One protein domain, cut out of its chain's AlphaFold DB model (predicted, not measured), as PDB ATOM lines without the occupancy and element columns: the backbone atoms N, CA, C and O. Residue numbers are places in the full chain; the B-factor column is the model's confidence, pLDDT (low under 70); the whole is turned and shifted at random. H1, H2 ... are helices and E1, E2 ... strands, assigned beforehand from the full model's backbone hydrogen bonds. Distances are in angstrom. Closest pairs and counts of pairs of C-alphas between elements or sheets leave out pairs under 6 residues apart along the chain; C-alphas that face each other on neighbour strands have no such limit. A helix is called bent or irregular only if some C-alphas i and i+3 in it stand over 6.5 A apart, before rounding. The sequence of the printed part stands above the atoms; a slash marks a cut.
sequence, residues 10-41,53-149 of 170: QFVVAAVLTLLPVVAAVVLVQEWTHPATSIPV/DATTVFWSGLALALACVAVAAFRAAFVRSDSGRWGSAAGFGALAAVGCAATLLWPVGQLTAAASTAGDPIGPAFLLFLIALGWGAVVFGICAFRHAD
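This is residues 10 to 41 and 53 to 149 of the 170 residues of an uncharacterized protein of Leifsonia sp. 71-9 (UniProt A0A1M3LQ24). This is a long, narrow rod of four helices packed lengthwise, H1 and H3 running one way and H2 and H4 the other. Arm H3a is in the middle, with H2 and H4 on different sides of it and H1 along it; the short strand E1 packs on H3b near one end. The printed part has 129 residues, with four named helices and one named strand in the order H1, E1, H2, H3, H4, and is mostly helix. It is only just compact, close to loose, with a radius of gyration of the C-alphas of 16.4 A, and spans 57 by 24 by 20 A.

Start at H1, residues 10 to 31, assigned as one helix by its hydrogen bonds but bent: C-alphas 18 and 21 are 6.7 A apart, and arms H1a, residues 10 to 18, and H1b, residues 21 to 31, stand at 26 degrees. Further on, E1, residues 38 to 41, pairs with no named strand. H2, residues 54 to 78, touches H1a with residues 68 to 77 alone, opposite ways at a shallow tilt of 9 degrees; the closest C-alphas, of Phe 11 and Ala 76, are 4.9 A apart. H3, residues 85 to 117, was also assigned as one helix by its hydrogen bonds but is bent: C-alphas 103 and 106 are 6.7 A apart, and arms H3a, residues 85 to 103, and H3b, residues 106 to 117, stand at a steep tilt of 44 degrees. H2 and H3a form a helical hairpin, their closest C-alphas, of Ala 65 and Gly 99, 4.0 A apart. The closest C-alphas of E1 and H3b, of Ile 39 and Gly 109, are 4.9 A apart. H4, residues 125 to 144, touches H3a, opposite ways at a shallow tilt of 27 degrees, closest at the C-alphas of Gly 93 and Gly 136, 4.2 A. H1b, H2, H3a, H3b and H4 form a bundle, helices packed lengthwise; H2 and H4 are apart. Every O i to N i+4 pair is within hydrogen-bond range in H1a, H1b, H2 and H3a, against 7 of 8 in H3b and 11 of 16 in H4.

Find C-alpha 10 at (242.583, 252.623, 224.496), where H1a begins; it is 12.4 A long, and H1b 15.2 A. E1 measures 9.3 A, H2 36.3 A, H3a 27.3 A and H3b 17.2 A. H4 runs 30.5 A to C-alpha 144 at (235.700, 247.838, 221.904).

The C-alphas farthest apart, of Gly 119 and Asp 149, are 57.6 A apart. Residues 42 to 52 are not printed, and C-alphas 41 and 53 are 9.3 A apart across this cut. Of the links printed whole, none is long. Look for pLDDT under 70 at residues 80 to 83, 116 to 124 and 147 to 149.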
ATOM      1  N   GLN A  10     243.252 252.749 225.790       85.69
ATOM      2  CA  GLN A  10     242.583 252.623 224.496       85.69
ATOM      3  C   GLN A  10     241.857 253.912 224.086       85.69
ATOM      4  O   GLN A  10     241.801 254.216 222.898       85.69
ATOM      5  N   PHE A  11     241.343 254.700 225.036       86.69
ATOM      6  CA  PHE A  11     240.727 255.992 224.724       86.69
ATOM      7  C   PHE A  11     241.757 257.049 224.343       86.69
ATOM      8  O   PHE A  11     241.496 257.860 223.459       86.69
ATOM      9  N   VAL A  12     242.937 257.021 224.967       88.44
ATOM     10  CA  VAL A  12     244.051 257.901 224.589       88.44
ATOM     11  C   VAL A  12     244.505 257.567 223.172       88.44
ATOM     12  O   VAL A  12     244.615 258.462 222.340       88.44
ATOM     13  N   VAL A  13     244.678 256.278 222.864       90.94
ATOM     14  CA  VAL A  13     245.003 255.820 221.505       90.94
ATOM     15  C   VAL A  13     243.921 256.252 220.515       90.94
ATOM     16  O   VAL A  13     244.245 256.820 219.479       90.94
ATOM     17  N   ALA A  14     242.640 256.061 220.836       88.94
ATOM     18  CA  ALA A  14     241.538 256.488 219.977       88.94
ATOM     19  C   ALA A  14     241.534 258.004 219.719       88.94
ATOM     20  O   ALA A  14     241.342 258.429 218.581       88.94
ATOM     21  N   ALA A  15     241.799 258.820 220.744       89.88
ATOM     22  CA  ALA A  15     241.928 260.265 220.589       89.88
ATOM     23  C   ALA A  15     243.130 260.637 219.704       89.88
ATOM     24  O   ALA A  15     242.987 261.454 218.797       89.88
ATOM     25  N   VAL A  16     244.286 259.996 219.881       93.50
ATOM     26  CA  VAL A  16     245.453 260.212 219.008       93.50
ATOM     27  C   VAL A  16     245.144 259.817 217.561       93.50
ATOM     28  O   VAL A  16     245.476 260.553 216.636       93.50
ATOM     29  N   LEU A  17     244.442 258.706 217.340       92.56
ATOM     30  CA  LEU A  17     244.048 258.274 215.997       92.56
ATOM     31  C   LEU A  17     243.062 259.238 215.328       92.56
ATOM     32  O   LEU A  17     243.059 259.349 214.103       92.56
ATOM     33  N   THR A  18     242.262 259.990 216.091       91.12
ATOM     34  CA  THR A  18     241.411 261.041 215.505       91.12
ATOM     35  C   THR A  18     242.215 262.215 214.934       91.12
ATOM     36  O   THR A  18     241.704 262.923 214.072       91.12
ATOM     37  N   LEU A  19     243.481 262.392 215.340       93.31
ATOM     38  CA  LEU A  19     244.373 263.433 214.819       93.31
ATOM     39  C   LEU A  19     245.008 263.059 213.469       93.31
ATOM     40  O   LEU A  19     245.358 263.943 212.692       93.31
ATOM     41  N   LEU A  20     245.158 261.767 213.162       94.44
ATOM     42  CA  LEU A  20     245.865 261.333 211.952       94.44
ATOM     43  C   LEU A  20     245.244 261.861 210.645       94.44
ATOM     44  O   LEU A  20     246.007 262.363 209.820       94.44
ATOM     45  N   PRO A  21     243.908 261.844 210.447       94.06
ATOM     46  CA  PRO A  21     243.304 262.445 209.258       94.06
ATOM     47  C   PRO A  21     243.594 263.946 209.117       94.06
ATOM     48  O   PRO A  21     243.801 264.424 208.007       94.06
ATOM     49  N   VAL A  22     243.674 264.687 210.231       94.88
ATOM     50  CA  VAL A  22     244.006 266.125 210.241       94.88
ATOM     51  C   VAL A  22     245.427 266.344 209.724       94.88
ATOM     52  O   VAL A  22     245.645 267.164 208.836       94.88
ATOM     53  N   VAL A  23     246.393 265.580 210.245       95.19
ATOM     54  CA  VAL A  23     247.793 265.653 209.796       95.19
ATOM     55  C   VAL A  23     247.901 265.275 208.321       95.19
ATOM     56  O   VAL A  23     248.546 265.987 207.556       95.19
ATOM     57  N   ALA A  24     247.226 264.200 207.906       93.81
ATOM     58  CA  ALA A  24     247.204 263.768 206.515       93.81
ATOM     59  C   ALA A  24     246.624 264.846 205.586       93.81
ATOM     60  O   ALA A  24     247.193 265.085 204.528       93.81
ATOM     61  N   ALA A  25     245.554 265.539 205.990       93.12
ATOM     62  CA  ALA A  25     244.964 266.630 205.214       93.12
ATOM     63  C   ALA A  25     245.928 267.808 205.031       93.12
ATOM     64  O   ALA A  25     246.043 268.346 203.932       93.12
ATOM     65  N   VAL A  26     246.644 268.187 206.096       94.75
ATOM     66  CA  VAL A  26     247.645 269.260 206.040       94.75
ATOM     67  C   VAL A  26     248.810 268.867 205.137       94.75
ATOM     68  O   VAL A  26     249.220 269.667 204.311       94.75
ATOM     69  N   VAL A  27     249.324 267.640 205.237       94.94
ATOM     70  CA  VAL A  27     250.384 267.171 204.329       94.94
ATOM     71  C   VAL A  27     249.885 267.159 202.884       94.94
ATOM     72  O   VAL A  27     250.543 267.690 201.996       94.94
ATOM     73  N   LEU A  28     248.686 266.625 202.650       93.06
ATOM     74  CA  LEU A  28     248.118 266.492 201.314       93.06
ATOM     75  C   LEU A  28     247.936 267.840 200.611       93.06
ATOM     76  O   LEU A  28     248.236 267.937 199.426       93.06
ATOM     77  N   VAL A  29     247.475 268.878 201.320       92.12
ATOM     78  CA  VAL A  29     247.299 270.208 200.714       92.12
ATOM     79  C   VAL A  29     248.637 270.871 200.370       92.12
ATOM     80  O   VAL A  29     248.701 271.623 199.405       92.12
ATOM     81  N   GLN A  30     249.711 270.588 201.120       91.62
ATOM     82  CA  GLN A  30     251.047 271.134 200.840       91.62
ATOM     83  C   GLN A  30     251.692 270.486 199.610       91.62
ATOM     84  O   GLN A  30     252.407 271.153 198.869       91.62
ATOM     85  N   GLU A  31     251.420 269.201 199.379       92.94
ATOM     86  CA  GLU A  31     251.970 268.446 198.247       92.94
ATOM     87  C   GLU A  31     251.162 268.637 196.946       92.94
ATOM     88  O   GLU A  31     251.580 268.198 195.873       92.94
ATOM     89  N   TRP A  32     249.998 269.292 197.005       89.62
ATOM     90  CA  TRP A  32     249.124 269.462 195.845       89.62
ATOM     91  C   TRP A  32     249.538 270.672 194.997       89.62
ATOM     92  O   TRP A  32     249.277 271.822 195.341       89.62
ATOM     93  N   THR A  33     250.159 270.421 193.845       84.94
ATOM     94  CA  THR A  33     250.804 271.464 193.027       84.94
ATOM     95  C   THR A  33     249.841 272.349 192.233       84.94
ATOM     96  O   THR A  33     250.142 273.519 191.996       84.94
ATOM     97  N   HIS A  34     248.677 271.826 191.838       86.69
ATOM     98  CA  HIS A  34     247.688 272.550 191.029       86.69
ATOM     99  C   HIS A  34     246.258 272.303 191.527       86.69
ATOM    100  O   HIS A  34     245.508 271.551 190.901       86.69
ATOM    101  N   PRO A  35     245.876 272.873 192.682       89.00
ATOM    102  CA  PRO A  35     244.516 272.740 193.178       89.00
ATOM    103  C   PRO A  35     243.550 273.560 192.317       89.00
ATOM    104  O   PRO A  35     243.823 274.710 191.966       89.00
ATOM    105  N   ALA A  36     242.396 272.978 192.004       89.44
ATOM    106  CA  ALA A  36     241.265 273.715 191.474       89.44
ATOM    107  C   ALA A  36     240.818 274.765 192.501       89.44
ATOM    108  O   ALA A  36     240.776 274.493 193.705       89.44
ATOM    109  N   THR A  37     240.480 275.963 192.020       90.81
ATOM    110  CA  THR A  37     239.984 277.065 192.860       90.81
ATOM    111  C   THR A  37     238.545 276.842 193.314       90.81
ATOM    112  O   THR A  37     238.149 277.332 194.363       90.81
ATOM    113  N   SER A  38     237.778 276.084 192.531       89.00
ATOM    114  CA  SER A  38     236.389 275.726 192.792       89.00
ATOM    115  C   SER A  38     236.272 274.211 192.747       89.00
ATOM    116  O   SER A  38     236.803 273.590 191.824       89.00
ATOM    117  N   ILE A  39     235.620 273.617 193.744       89.06
ATOM    118  CA  ILE A  39     235.417 272.170 193.820       89.06
ATOM    119  C   ILE A  39     233.951 271.838 194.087       89.06
ATOM    120  O   ILE A  39     233.272 272.589 194.789       89.06
ATOM    121  N   PRO A  40     233.470 270.695 193.584       83.44
ATOM    122  CA  PRO A  40     232.103 270.274 193.807       83.44
ATOM    123  C   PRO A  40     231.869 269.927 195.276       83.44
ATOM    124  O   PRO A  40     232.656 269.204 195.893       83.44
ATOM    125  N   VAL A  41     230.768 270.440 195.819       79.56
ATOM    126  CA  VAL A  41     230.301 270.174 197.192       79.56
ATOM    127  C   VAL A  41     228.983 269.412 197.222       79.56
ATOM    128  O   VAL A  41     228.606 268.858 198.256       79.56
ATOM    129  N   ASP A  53     234.230 277.437 196.886       94.44
ATOM    130  CA  ASP A  53     235.631 277.827 196.966       94.44
ATOM    131  C   ASP A  53     236.446 276.752 197.703       94.44
ATOM    132  O   ASP A  53     236.203 276.416 198.867       94.44
ATOM    133  N   ALA A  54     237.467 276.228 197.026       92.94
ATOM    134  CA  ALA A  54     238.251 275.108 197.530       92.94
ATOM    135  C   ALA A  54     238.980 275.448 198.838       92.94
ATOM    136  O   ALA A  54     239.164 274.582 199.695       92.94
ATOM    137  N   THR A  55     239.375 276.709 199.020       94.56
ATOM    138  CA  THR A  55     240.037 277.167 200.247       94.56
ATOM    139  C   THR A  55     239.068 277.120 201.427       94.56
ATOM    140  O   THR A  55     239.396 276.594 202.492       94.56
ATOM    141  N   THR A  56     237.848 277.608 201.227       94.19
ATOM    142  CA  THR A  56     236.773 277.605 202.222       94.19
ATOM    143  C   THR A  56     236.377 276.182 202.616       94.19
ATOM    144  O   THR A  56     236.271 275.881 203.809       94.19
ATOM    145  N   VAL A  57     236.250 275.270 201.647       94.00
ATOM    146  CA  VAL A  57     235.969 273.846 201.906       94.00
ATOM    147  C   VAL A  57     237.089 273.188 202.717       94.00
ATOM    148  O   VAL A  57     236.808 272.470 203.677       94.00
ATOM    149  N   PHE A  58     238.360 273.460 202.396       95.56
ATOM    150  CA  PHE A  58     239.489 272.931 203.170       95.56
ATOM    151  C   PHE A  58     239.440 273.389 204.630       95.56
ATOM    152  O   PHE A  58     239.474 272.561 205.540       95.56
ATOM    153  N   TRP A  59     239.339 274.700 204.872       96.50
ATOM    154  CA  TRP A  59     239.395 275.243 206.231       96.50
ATOM    155  C   TRP A  59     238.176 274.873 207.069       96.50
ATOM    156  O   TRP A  59     238.321 274.582 208.256       96.50
ATOM    157  N   SER A  60     236.985 274.839 206.471       95.62
ATOM    158  CA  SER A  60     235.766 274.405 207.162       95.62
ATOM    159  C   SER A  60     235.815 272.915 207.518       95.62
ATOM    160  O   SER A  60     235.535 272.551 208.665       95.62
ATOM    161  N   GLY A  61     236.263 272.062 206.590       95.62
ATOM    162  CA  GLY A  61     236.502 270.641 206.845       95.62
ATOM    163  C   GLY A  61     237.553 270.416 207.936       95.62
ATOM    164  O   GLY A  61     237.335 269.633 208.864       95.62
ATOM    165  N   LEU A  62     238.660 271.164 207.891       96.50
ATOM    166  CA  LEU A  62     239.718 271.110 208.899       96.50
ATOM    167  C   LEU A  62     239.214 271.540 210.284       96.50
ATOM    168  O   LEU A  62     239.497 270.866 211.275       96.50
ATOM    169  N   ALA A  63     238.437 272.623 210.365       97.38
ATOM    170  CA  ALA A  63     237.853 273.100 211.616       97.38
ATOM    171  C   ALA A  63     236.913 272.058 212.241       97.38
ATOM    172  O   ALA A  63     236.992 271.793 213.443       97.38
ATOM    173  N   LEU A  64     236.066 271.412 211.432       97.00
ATOM    174  CA  LEU A  64     235.181 270.342 211.896       97.00
ATOM    175  C   LEU A  64     235.967 269.110 212.373       97.00
ATOM    176  O   LEU A  64     235.639 268.527 213.410       97.00
ATOM    177  N   ALA A  65     237.032 268.732 211.665       96.56
ATOM    178  CA  ALA A  65     237.900 267.632 212.074       96.56
ATOM    179  C   ALA A  65     238.616 267.932 213.401       96.56
ATOM    180  O   ALA A  65     238.631 267.088 214.299       96.56
ATOM    181  N   LEU A  66     239.125 269.154 213.581       97.06
ATOM    182  CA  LEU A  66     239.725 269.610 214.838       97.06
ATOM    183  C   LEU A  66     238.714 269.634 215.992       97.06
ATOM    184  O   LEU A  66     239.053 269.243 217.109       97.06
ATOM    185  N   ALA A  67     237.461 270.020 215.736       97.69
ATOM    186  CA  ALA A  67     236.395 269.919 216.730       97.69
ATOM    187  C   ALA A  67     236.157 268.459 217.156       97.69
ATOM    188  O   ALA A  67     236.042 268.175 218.350       97.69
ATOM    189  N   CYS A  68     236.162 267.512 216.209       96.69
ATOM    190  CA  CYS A  68     236.066 266.084 216.522       96.69
ATOM    191  C   CYS A  68     237.240 265.607 217.393       96.69
ATOM    192  O   CYS A  68     237.014 264.894 218.373       96.69
ATOM    193  N   VAL A  69     238.468 266.047 217.091       95.75
ATOM    194  CA  VAL A  69     239.669 265.758 217.897       95.75
ATOM    195  C   VAL A  69     239.530 266.312 219.312       95.75
ATOM    196  O   VAL A  69     239.787 265.596 220.277       95.75
ATOM    197  N   ALA A  70     239.081 267.560 219.464       96.56
ATOM    198  CA  ALA A  70     238.894 268.179 220.774       96.56
ATOM    199  C   ALA A  70     237.864 267.413 221.621       96.56
ATOM    200  O   ALA A  70     238.105 267.135 222.797       96.56
ATOM    201  N   VAL A  71     236.746 266.996 221.015       95.12
ATOM    202  CA  VAL A  71     235.731 266.174 221.690       95.12
ATOM    203  C   VAL A  71     236.285 264.790 222.041       95.12
ATOM    204  O   VAL A  71     236.017 264.293 223.136       95.12
ATOM    205  N   ALA A  72     237.072 264.165 221.162       92.88
ATOM    206  CA  ALA A  72     237.702 262.876 221.434       92.88
ATOM    207  C   ALA A  72     238.723 262.973 222.581       92.88
ATOM    208  O   ALA A  72     238.687 262.150 223.495       92.88
ATOM    209  N   ALA A  73     239.571 264.003 222.592       92.12
ATOM    210  CA  ALA A  73     240.531 264.263 223.664       92.12
ATOM    211  C   ALA A  73     239.828 264.522 225.006       92.12
ATOM    212  O   ALA A  73     240.188 263.925 226.020       92.12
ATOM    213  N   PHE A  74     238.768 265.338 225.002       91.94
ATOM    214  CA  PHE A  74     237.937 265.563 226.182       91.94
ATOM    215  C   PHE A  74     237.331 264.248 226.690       91.94
ATOM    216  O   PHE A  74     237.435 263.917 227.870       91.94
ATOM    217  N   ARG A  75     236.752 263.434 225.800       88.25
ATOM    218  CA  ARG A  75     236.213 262.121 226.178       88.25
ATOM    219  C   ARG A  75     237.296 261.199 226.731       88.25
ATOM    220  O   ARG A  75     237.045 260.528 227.723       88.25
ATOM    221  N   ALA A  76     238.493 261.183 226.156       87.00
ATOM    222  CA  ALA A  76     239.581 260.344 226.651       87.00
ATOM    223  C   ALA A  76     240.038 260.742 228.063       87.00
ATOM    224  O   ALA A  76     240.390 259.868 228.852       87.00
ATOM    225  N   ALA A  77     239.981 262.035 228.397       84.88
ATOM    226  CA  ALA A  77     240.340 262.542 229.718       84.88
ATOM    227  C   ALA A  77     239.271 262.272 230.794       84.88
ATOM    228  O   ALA A  77     239.616 262.045 231.952       84.88
ATOM    229  N   PHE A  78     237.981 262.302 230.434       81.50
ATOM    230  CA  PHE A  78     236.882 262.296 231.413       81.50
ATOM    231  C   PHE A  78     236.012 261.031 231.421       81.50
ATOM    232  O   PHE A  78     235.291 260.794 232.394       81.50
ATOM    233  N   VAL A  79     236.046 260.202 230.374       78.12
ATOM    234  CA  VAL A  79     235.244 258.973 230.323       78.12
ATOM    235  C   VAL A  79     235.882 257.907 231.212       78.12
ATOM    236  O   VAL A  79     236.985 257.428 230.959       78.12
ATOM    237  N   ARG A  80     235.150 257.517 232.258       69.56
ATOM    238  CA  ARG A  80     235.566 256.490 233.222       69.56
ATOM    239  C   ARG A  80     235.471 255.076 232.638       69.56
ATOM    240  O   ARG A  80     234.688 254.823 231.717       69.56
ATOM    241  N   SER A  81     236.222 254.149 233.235       64.94
ATOM    242  CA  SER A  81     236.205 252.701 232.956       64.94
ATOM    243  C   SER A  81     234.796 252.096 232.933       64.94
ATOM    244  O   SER A  81     234.502 251.260 232.076       64.94
ATOM    245  N   ASP A  82     233.919 252.594 233.809       64.12
ATOM    246  CA  ASP A  82     232.564 252.073 234.046       64.12
ATOM    247  C   ASP A  82     231.547 252.533 232.989       64.12
ATOM    248  O   ASP A  82     230.385 252.128 232.996       64.12
ATOM    249  N   SER A  83     231.966 253.396 232.061       69.88
ATOM    250  CA  SER A  83     231.145 253.776 230.913       69.88
ATOM    251  C   SER A  83     230.791 252.552 230.066       69.88
ATOM    252  O   SER A  83     231.594 251.636 229.912       69.88
ATOM    253  N   GLY A  84     229.610 252.532 229.444       78.81
ATOM    254  CA  GLY A  84     229.231 251.429 228.556       78.81
ATOM    255  C   GLY A  84     230.285 251.201 227.465       78.81
ATOM    256  O   GLY A  84     230.566 252.108 226.672       78.81
ATOM    257  N   ARG A  85     230.868 249.992 227.418       83.25
ATOM    258  CA  ARG A  85     231.942 249.615 226.475       83.25
ATOM    259  C   ARG A  85     231.582 249.944 225.034       83.25
ATOM    260  O   ARG A  85     232.328 250.622 224.338       83.25
ATOM    261  N   TRP A  86     230.395 249.517 224.625       87.19
ATOM    262  CA  TRP A  86     229.903 249.713 223.268       87.19
ATOM    263  C   TRP A  86     229.537 251.167 222.969       87.19
ATOM    264  O   TRP A  86     229.835 251.649 221.881       87.19
ATOM    265  N   GLY A  87     228.963 251.897 223.933       86.94
ATOM    266  CA  GLY A  87     228.573 253.299 223.733       86.94
ATOM    267  C   GLY A  87     229.771 254.235 223.566       86.94
ATOM    268  O   GLY A  87     229.785 255.100 222.694       86.94
ATOM    269  N   SER A  88     230.818 254.027 224.358       87.62
ATOM    270  CA  SER A  88     232.072 254.781 224.228       87.62
ATOM    271  C   SER A  88     232.844 254.395 222.966       87.62
ATOM    272  O   SER A  88     233.296 255.289 222.256       87.62
ATOM    273  N   ALA A  89     232.916 253.103 222.618       90.50
ATOM    274  CA  ALA A  89     233.496 252.664 221.348       90.50
ATOM    275  C   ALA A  89     232.781 253.277 220.137       90.50
ATOM    276  O   ALA A  89     233.438 253.841 219.264       90.50
ATOM    277  N   ALA A  90     231.443 253.251 220.122       93.25
ATOM    278  CA  ALA A  90     230.635 253.908 219.096       93.25
ATOM    279  C   ALA A  90     230.901 255.418 219.047       93.25
ATOM    280  O   ALA A  90     231.077 255.978 217.970       93.25
ATOM    281  N   GLY A  91     231.005 256.070 220.207       92.69
ATOM    282  CA  GLY A  91     231.301 257.495 220.298       92.69
ATOM    283  C   GLY A  91     232.651 257.885 219.695       92.69
ATOM    284  O   GLY A  91     232.717 258.853 218.944       92.69
ATOM    285  N   PHE A  92     233.720 257.148 220.003       93.81
ATOM    286  CA  PHE A  92     235.045 257.401 219.427       93.81
ATOM    287  C   PHE A  92     235.113 257.041 217.940       93.81
ATOM    288  O   PHE A  92     235.656 257.817 217.157       93.81
ATOM    289  N   GLY A  93     234.519 255.912 217.542       94.62
ATOM    290  CA  GLY A  93     234.434 255.512 216.138       94.62
ATOM    291  C   GLY A  93     233.690 256.540 215.283       94.62
ATOM    292  O   GLY A  93     234.162 256.899 214.208       94.62
ATOM    293  N   ALA A  94     232.580 257.089 215.786       96.94
ATOM    294  CA  ALA A  94     231.824 258.135 215.102       96.94
ATOM    295  C   ALA A  94     232.629 259.434 214.953       96.94
ATOM    296  O   ALA A  94     232.665 259.999 213.865       96.94
ATOM    297  N   LEU A  95     233.315 259.889 216.010       96.12
ATOM    298  CA  LEU A  95     234.167 261.086 215.940       96.12
ATOM    299  C   LEU A  95     235.308 260.913 214.931       96.12
ATOM    300  O   LEU A  95     235.589 261.828 214.162       96.12
ATOM    301  N   ALA A  96     235.933 259.736 214.904       96.62
ATOM    302  CA  ALA A  96     236.984 259.418 213.945       96.62
ATOM    303  C   ALA A  96     236.457 259.371 212.503       96.62
ATOM    304  O   ALA A  96     237.098 259.921 211.610       96.62
ATOM    305  N   ALA A  97     235.286 258.764 212.278       97.12
ATOM    306  CA  ALA A  97     234.652 258.726 210.962       97.12
ATOM    307  C   ALA A  97     234.281 260.128 210.472       97.12
ATOM    308  O   ALA A  97     234.644 260.500 209.362       97.12
ATOM    309  N   VAL A  98     233.606 260.930 211.301       97.12
ATOM    310  CA  VAL A  98     233.189 262.292 210.938       97.12
ATOM    311  C   VAL A  98     234.402 263.183 210.685       97.12
ATOM    312  O   VAL A  98     234.447 263.862 209.663       97.12
ATOM    313  N   GLY A  99     235.412 263.144 211.561       96.12
ATOM    314  CA  GLY A  99     236.643 263.909 211.366       96.12
ATOM    315  C   GLY A  99     237.383 263.507 210.089       96.12
ATOM    316  O   GLY A  99     237.806 264.373 209.329       96.12
ATOM    317  N   CYS A 100     237.472 262.205 209.801       97.19
ATOM    318  CA  CYS A 100     238.086 261.706 208.573       97.19
ATOM    319  C   CYS A 100     237.291 262.112 207.321       97.19
ATOM    320  O   CYS A 100     237.875 262.600 206.355       97.19
ATOM    321  N   ALA A 101     235.962 261.992 207.344       95.75
ATOM    322  CA  ALA A 101     235.114 262.439 206.242       95.75
ATOM    323  C   ALA A 101     235.277 263.945 205.988       95.75
ATOM    324  O   ALA A 101     235.464 264.354 204.848       95.75
ATOM    325  N   ALA A 102     235.301 264.759 207.047       95.50
ATOM    326  CA  ALA A 102     235.508 266.199 206.932       95.50
ATOM    327  C   ALA A 102     236.850 266.541 206.261       95.50
ATOM    328  O   ALA A 102     236.899 267.401 205.386       95.50
ATOM    329  N   THR A 103     237.927 265.823 206.598       95.75
ATOM    330  CA  THR A 103     239.237 266.003 205.945       95.75
ATOM    331  C   THR A 103     239.286 265.527 204.494       95.75
ATOM    332  O   THR A 103     240.129 265.990 203.730       95.75
ATOM    333  N   LEU A 104     238.392 264.617 204.098       94.50
ATOM    334  CA  LEU A 104     238.326 264.077 202.740       94.50
ATOM    335  C   LEU A 104     237.519 264.951 201.775       94.50
ATOM    336  O   LEU A 104     237.691 264.796 200.570       94.50
ATOM    337  N   LEU A 105     236.694 265.884 202.266       91.88
ATOM    338  CA  LEU A 105     235.887 266.773 201.417       91.88
ATOM    339  C   LEU A 105     236.734 267.479 200.354       91.88
ATOM    340  O   LEU A 105     236.409 267.431 199.170       91.88
ATOM    341  N   TRP A 106     237.852 268.073 200.771       94.00
ATOM    342  CA  TRP A 106     238.737 268.790 199.864       94.00
ATOM    343  C   TRP A 106     239.377 267.888 198.796       94.00
ATOM    344  O   TRP A 106     239.157 268.149 197.616       94.00
ATOM    345  N   PRO A 107     240.118 266.810 199.132       92.31
ATOM    346  CA  PRO A 107     240.741 265.977 198.103       92.31
ATOM    347  C   PRO A 107     239.730 265.239 197.219       92.31
ATOM    348  O   PRO A 107     239.991 265.057 196.032       92.31
ATOM    349  N   VAL A 108     238.564 264.853 197.748       90.69
ATOM    350  CA  VAL A 108     237.480 264.289 196.928       90.69
ATOM    351  C   VAL A 108     236.972 265.324 195.928       90.69
ATOM    352  O   VAL A 108     236.824 265.008 194.746       90.69
ATOM    353  N   GLY A 109     236.764 266.565 196.373       89.50
ATOM    354  CA  GLY A 109     236.396 267.675 195.502       89.50
ATOM    355  C   GLY A 109     237.450 267.941 194.425       89.50
ATOM    356  O   GLY A 109     237.106 268.014 193.250       89.50
ATOM    357  N   GLN A 110     238.736 267.979 194.786       90.94
ATOM    358  CA  GLN A 110     239.841 268.187 193.841       90.94
ATOM    359  C   GLN A 110     239.912 267.096 192.768       90.94
ATOM    360  O   GLN A 110     240.019 267.389 191.578       90.94
ATOM    361  N   LEU A 111     239.804 265.827 193.171       88.62
ATOM    362  CA  LEU A 111     239.787 264.707 192.229       88.62
ATOM    363  C   LEU A 111     238.554 264.739 191.329       88.62
ATOM    364  O   LEU A 111     238.651 264.413 190.147       88.62
ATOM    365  N   THR A 112     237.403 265.149 191.862       85.44
ATOM    366  CA  THR A 112     236.181 265.239 191.060       85.44
ATOM    367  C   THR A 112     236.238 266.400 190.067       85.44
ATOM    368  O   THR A 112     235.846 266.232 188.916       85.44
ATOM    369  N   ALA A 113     236.794 267.545 190.468       84.31
ATOM    370  CA  ALA A 113     237.037 268.679 189.578       84.31
ATOM    371  C   ALA A 113     238.042 268.331 188.465       84.31
ATOM    372  O   ALA A 113     237.872 268.743 187.321       84.31
ATOM    373  N   ALA A 114     239.063 267.521 188.759       81.50
ATOM    374  CA  ALA A 114     239.970 267.013 187.734       81.50
ATOM    375  C   ALA A 114     239.268 266.028 186.778       81.50
ATOM    376  O   ALA A 114     239.461 266.096 185.565       81.50
ATOM    377  N   ALA A 115     238.416 265.138 187.292       75.94
ATOM    378  CA  ALA A 115     237.699 264.148 186.485       75.94
ATOM    379  C   ALA A 115     236.657 264.769 185.536       75.94
ATOM    380  O   ALA A 115     236.527 264.321 184.394       75.94
ATOM    381  N   SER A 116     235.970 265.840 185.953       67.44
ATOM    382  CA  SER A 116     234.992 266.532 185.100       67.44
ATOM    383  C   SER A 116     235.634 267.109 183.834       67.44
ATOM    384  O   SER A 116     235.037 267.052 182.759       67.44
ATOM    385  N   THR A 117     236.890 267.563 183.915       60.44
ATOM    386  CA  THR A 117     237.655 268.010 182.738       60.44
ATOM    387  C   THR A 117     238.029 266.878 181.774       60.44
ATOM    388  O   THR A 117     238.299 267.141 180.604       60.44
ATOM    389  N   ALA A 118     237.998 265.621 182.230       58.75
ATOM    390  CA  ALA A 118     238.335 264.433 181.444       58.75
ATOM    391  C   ALA A 118     237.113 263.730 180.812       58.75
ATOM    392  O   ALA A 118     237.287 262.749 180.090       58.75
ATOM    393  N   GLY A 119     235.890 264.231 181.039       57.03
ATOM    394  CA  GLY A 119     234.660 263.694 180.440       57.03
ATOM    395  C   GLY A 119     234.038 262.498 181.171       57.03
ATOM    396  O   GLY A 119     233.141 261.868 180.614       57.03
ATOM    397  N   ASP A 120     234.479 262.200 182.397       58.16
ATOM    398  CA  ASP A 120     233.941 261.125 183.239       58.16
ATOM    399  C   ASP A 120     233.233 261.753 184.459       58.16
ATOM    400  O   ASP A 120     233.894 262.189 185.407       58.16
ATOM    401  N   PRO A 121     231.901 261.945 184.407       53.97
ATOM    402  CA  PRO A 121     231.255 262.992 185.195       53.97
ATOM    403  C   PRO A 121     231.116 262.656 186.686       53.97
ATOM    404  O   PRO A 121     231.155 263.575 187.499       53.97
ATOM    405  N   ILE A 122     230.993 261.378 187.065       56.69
ATOM    406  CA  ILE A 122     230.974 260.891 188.455       56.69
ATOM    407  C   ILE A 122     231.375 259.413 188.457       56.69
ATOM    408  O   ILE A 122     230.809 258.624 187.707       56.69
ATOM    409  N   GLY A 123     232.252 258.995 189.374       53.50
ATOM    410  CA  GLY A 123     232.363 257.563 189.671       53.50
ATOM    411  C   GLY A 123     233.277 257.199 190.841       53.50
ATOM    412  O   GLY A 123     232.794 256.661 191.834       53.50
ATOM    413  N   PRO A 124     234.588 257.479 190.780       63.72
ATOM    414  CA  PRO A 124     235.526 256.880 191.732       63.72
ATOM    415  C   PRO A 124     235.845 257.749 192.959       63.72
ATOM    416  O   PRO A 124     236.055 257.209 194.042       63.72
ATOM    417  N   ALA A 125     235.869 259.081 192.834       75.62
ATOM    418  CA  ALA A 125     236.361 259.946 193.912       75.62
ATOM    419  C   ALA A 125     235.441 259.954 195.148       75.62
ATOM    420  O   ALA A 125     235.932 259.931 196.273       75.62
ATOM    421  N   PHE A 126     234.115 259.888 194.965       75.62
ATOM    422  CA  PHE A 126     233.158 259.782 196.077       75.62
ATOM    423  C   PHE A 126     233.376 258.520 196.932       75.62
ATOM    424  O   PHE A 126     233.194 258.552 198.150       75.62
ATOM    425  N   LEU A 127     233.835 257.414 196.332       83.50
ATOM    426  CA  LEU A 127     234.112 256.172 197.064       83.50
ATOM    427  C   LEU A 127     235.244 256.329 198.086       83.50
ATOM    428  O   LEU A 127     235.342 255.523 199.008       83.50
ATOM    429  N   LEU A 128     236.059 257.385 197.994       88.25
ATOM    430  CA  LEU A 128     237.069 257.687 199.006       88.25
ATOM    431  C   LEU A 128     236.449 257.987 200.375       88.25
ATOM    432  O   LEU A 128     237.099 257.729 201.384       88.25
ATOM    433  N   PHE A 129     235.179 258.405 200.461       89.44
ATOM    434  CA  PHE A 129     234.490 258.520 201.755       89.44
ATOM    435  C   PHE A 129     234.336 257.176 202.484       89.44
ATOM    436  O   PHE A 129     234.187 257.160 203.706       89.44
ATOM    437  N   LEU A 130     234.456 256.035 201.792       92.25
ATOM    438  CA  LEU A 130     234.506 254.722 202.445       92.25
ATOM    439  C   LEU A 130     235.743 254.568 203.345       92.25
ATOM    440  O   LEU A 130     235.689 253.821 204.324       92.25
ATOM    441  N   ILE A 131     236.822 255.321 203.086       94.19
ATOM    442  CA  ILE A 131     237.997 255.388 203.969       94.19
ATOM    443  C   ILE A 131     237.588 255.908 205.348       94.19
ATOM    444  O   ILE A 131     238.032 255.360 206.354       94.19
ATOM    445  N   ALA A 132     236.694 256.898 205.420       95.56
ATOM    446  CA  ALA A 132     236.217 257.437 206.690       95.56
ATOM    447  C   ALA A 132     235.437 256.397 207.506       95.56
ATOM    448  O   ALA A 132     235.619 256.299 208.722       95.56
ATOM    449  N   LEU A 133     234.617 255.574 206.844       95.19
ATOM    450  CA  LEU A 133     233.917 254.464 207.496       95.19
ATOM    451  C   LEU A 133     234.903 253.408 208.009       95.19
ATOM    452  O   LEU A 133     234.798 252.976 209.157       95.19
ATOM    453  N   GLY A 134     235.890 253.038 207.186       96.06
ATOM    454  CA  GLY A 134     236.965 252.132 207.586       96.06
ATOM    455  C   GLY A 134     237.754 252.667 208.784       96.06
ATOM    456  O   GLY A 134     237.994 251.939 209.745       96.06
ATOM    457  N   TRP A 135     238.080 253.960 208.778       97.19
ATOM    458  CA  TRP A 135     238.793 254.622 209.869       97.19
ATOM    459  C   TRP A 135     237.984 254.628 211.169       97.19
ATOM    460  O   TRP A 135     238.491 254.257 212.231       97.19
ATOM    461  N   GLY A 136     236.694 254.964 211.084       95.50
ATOM    462  CA  GLY A 136     235.776 254.874 212.215       95.50
ATOM    463  C   GLY A 136     235.687 253.464 212.796       95.50
ATOM    464  O   GLY A 136     235.716 253.304 214.017       95.50
ATOM    465  N   ALA A 137     235.638 252.438 211.941       96.62
ATOM    466  CA  ALA A 137     235.605 251.039 212.361       96.62
ATOM    467  C   ALA A 137     236.897 250.602 213.076       96.62
ATOM    468  O   ALA A 137     236.827 249.895 214.083       96.62
ATOM    469  N   VAL A 138     238.066 251.065 212.617       96.19
ATOM    470  CA  VAL A 138     239.356 250.820 213.289       96.19
ATOM    471  C   VAL A 138     239.348 251.410 214.700       96.19
ATOM    472  O   VAL A 138     239.631 250.705 215.671       96.19
ATOM    473  N   VAL A 139     238.965 252.683 214.838       95.12
ATOM    474  CA  VAL A 139     238.916 253.360 216.144       95.12
ATOM    475  C   VAL A 139     237.865 252.731 217.064       95.12
ATOM    476  O   VAL A 139     238.117 252.534 218.257       95.12
ATOM    477  N   PHE A 140     236.710 252.353 216.514       94.25
ATOM    478  CA  PHE A 140     235.693 251.592 217.232       94.25
ATOM    479  C   PHE A 140     236.262 250.283 217.786       94.25
ATOM    480  O   PHE A 140     236.104 250.012 218.976       94.25
ATOM    481  N   GLY A 141     236.947 249.494 216.953       92.19
ATOM    482  CA  GLY A 141     237.537 248.216 217.345       92.19
ATOM    483  C   GLY A 141     238.512 248.371 218.509       92.19
ATOM    484  O   GLY A 141     238.379 247.683 219.519       92.19
ATOM    485  N   ILE A 142     239.425 249.341 218.424       90.69
ATOM    486  CA  ILE A 142     240.406 249.627 219.484       90.69
ATOM    487  C   ILE A 142     239.717 249.916 220.824       90.69
ATOM    488  O   ILE A 142     240.106 249.371 221.858       90.69
ATOM    489  N   CYS A 143     238.658 250.725 220.812       88.50
ATOM    490  CA  CYS A 143     237.880 251.015 222.014       88.50
ATOM    491  C   CYS A 143     237.056 249.814 222.505       88.50
ATOM    492  O   CYS A 143     236.885 249.638 223.714       88.50
ATOM    493  N   ALA A 144     236.528 248.999 221.589       88.56
ATOM    494  CA  ALA A 144     235.700 247.838 221.904       88.56
ATOM    495  C   ALA A 144     236.508 246.699 222.547       88.56
ATOM    496  O   ALA A 144     235.984 246.016 223.428       88.56
ATOM    497  N   PHE A 145     237.782 246.532 222.172       86.12
ATOM    498  CA  PHE A 145     238.695 245.522 222.729       86.12
ATOM    499  C   PHE A 145     239.374 245.937 224.045       86.12
ATOM    500  O   PHE A 145     240.279 245.248 224.531       86.12
ATOM    501  N   ARG A 146     238.947 247.043 224.666       79.06
ATOM    502  CA  ARG A 146     239.465 247.417 225.983       79.06
ATOM    503  C   ARG A 146     239.163 246.321 227.006       79.06
ATOM    504  O   ARG A 146     238.042 245.810 227.085       79.06
ATOM    505  N   HIS A 147     240.171 245.974 227.792       64.75
ATOM    506  CA  HIS A 147     240.000 245.053 228.903       64.75
ATOM    507  C   HIS A 147     239.349 245.827 230.053       64.75
ATOM    508  O   HIS A 147     239.773 246.937 230.370       64.75
ATOM    509  N   ALA A 148     238.272 245.282 230.621       57.50
ATOM    510  CA  ALA A 148     237.809 245.748 231.919       57.50
ATOM    511  C   ALA A 148     238.855 245.290 232.939       57.50
ATOM    512  O   ALA A 148     239.224 244.114 232.923       57.50
ATOM    513  N   ASP A 149     239.353 246.202 233.775       55.38
ATOM    514  CA  ASP A 149     240.174 245.788 234.910       55.38
ATOM    515  C   ASP A 149     239.363 244.762 235.728       55.38
ATOM    516  O   ASP A 149     238.155 244.966 235.925       55.38
TER     517      ASP A 149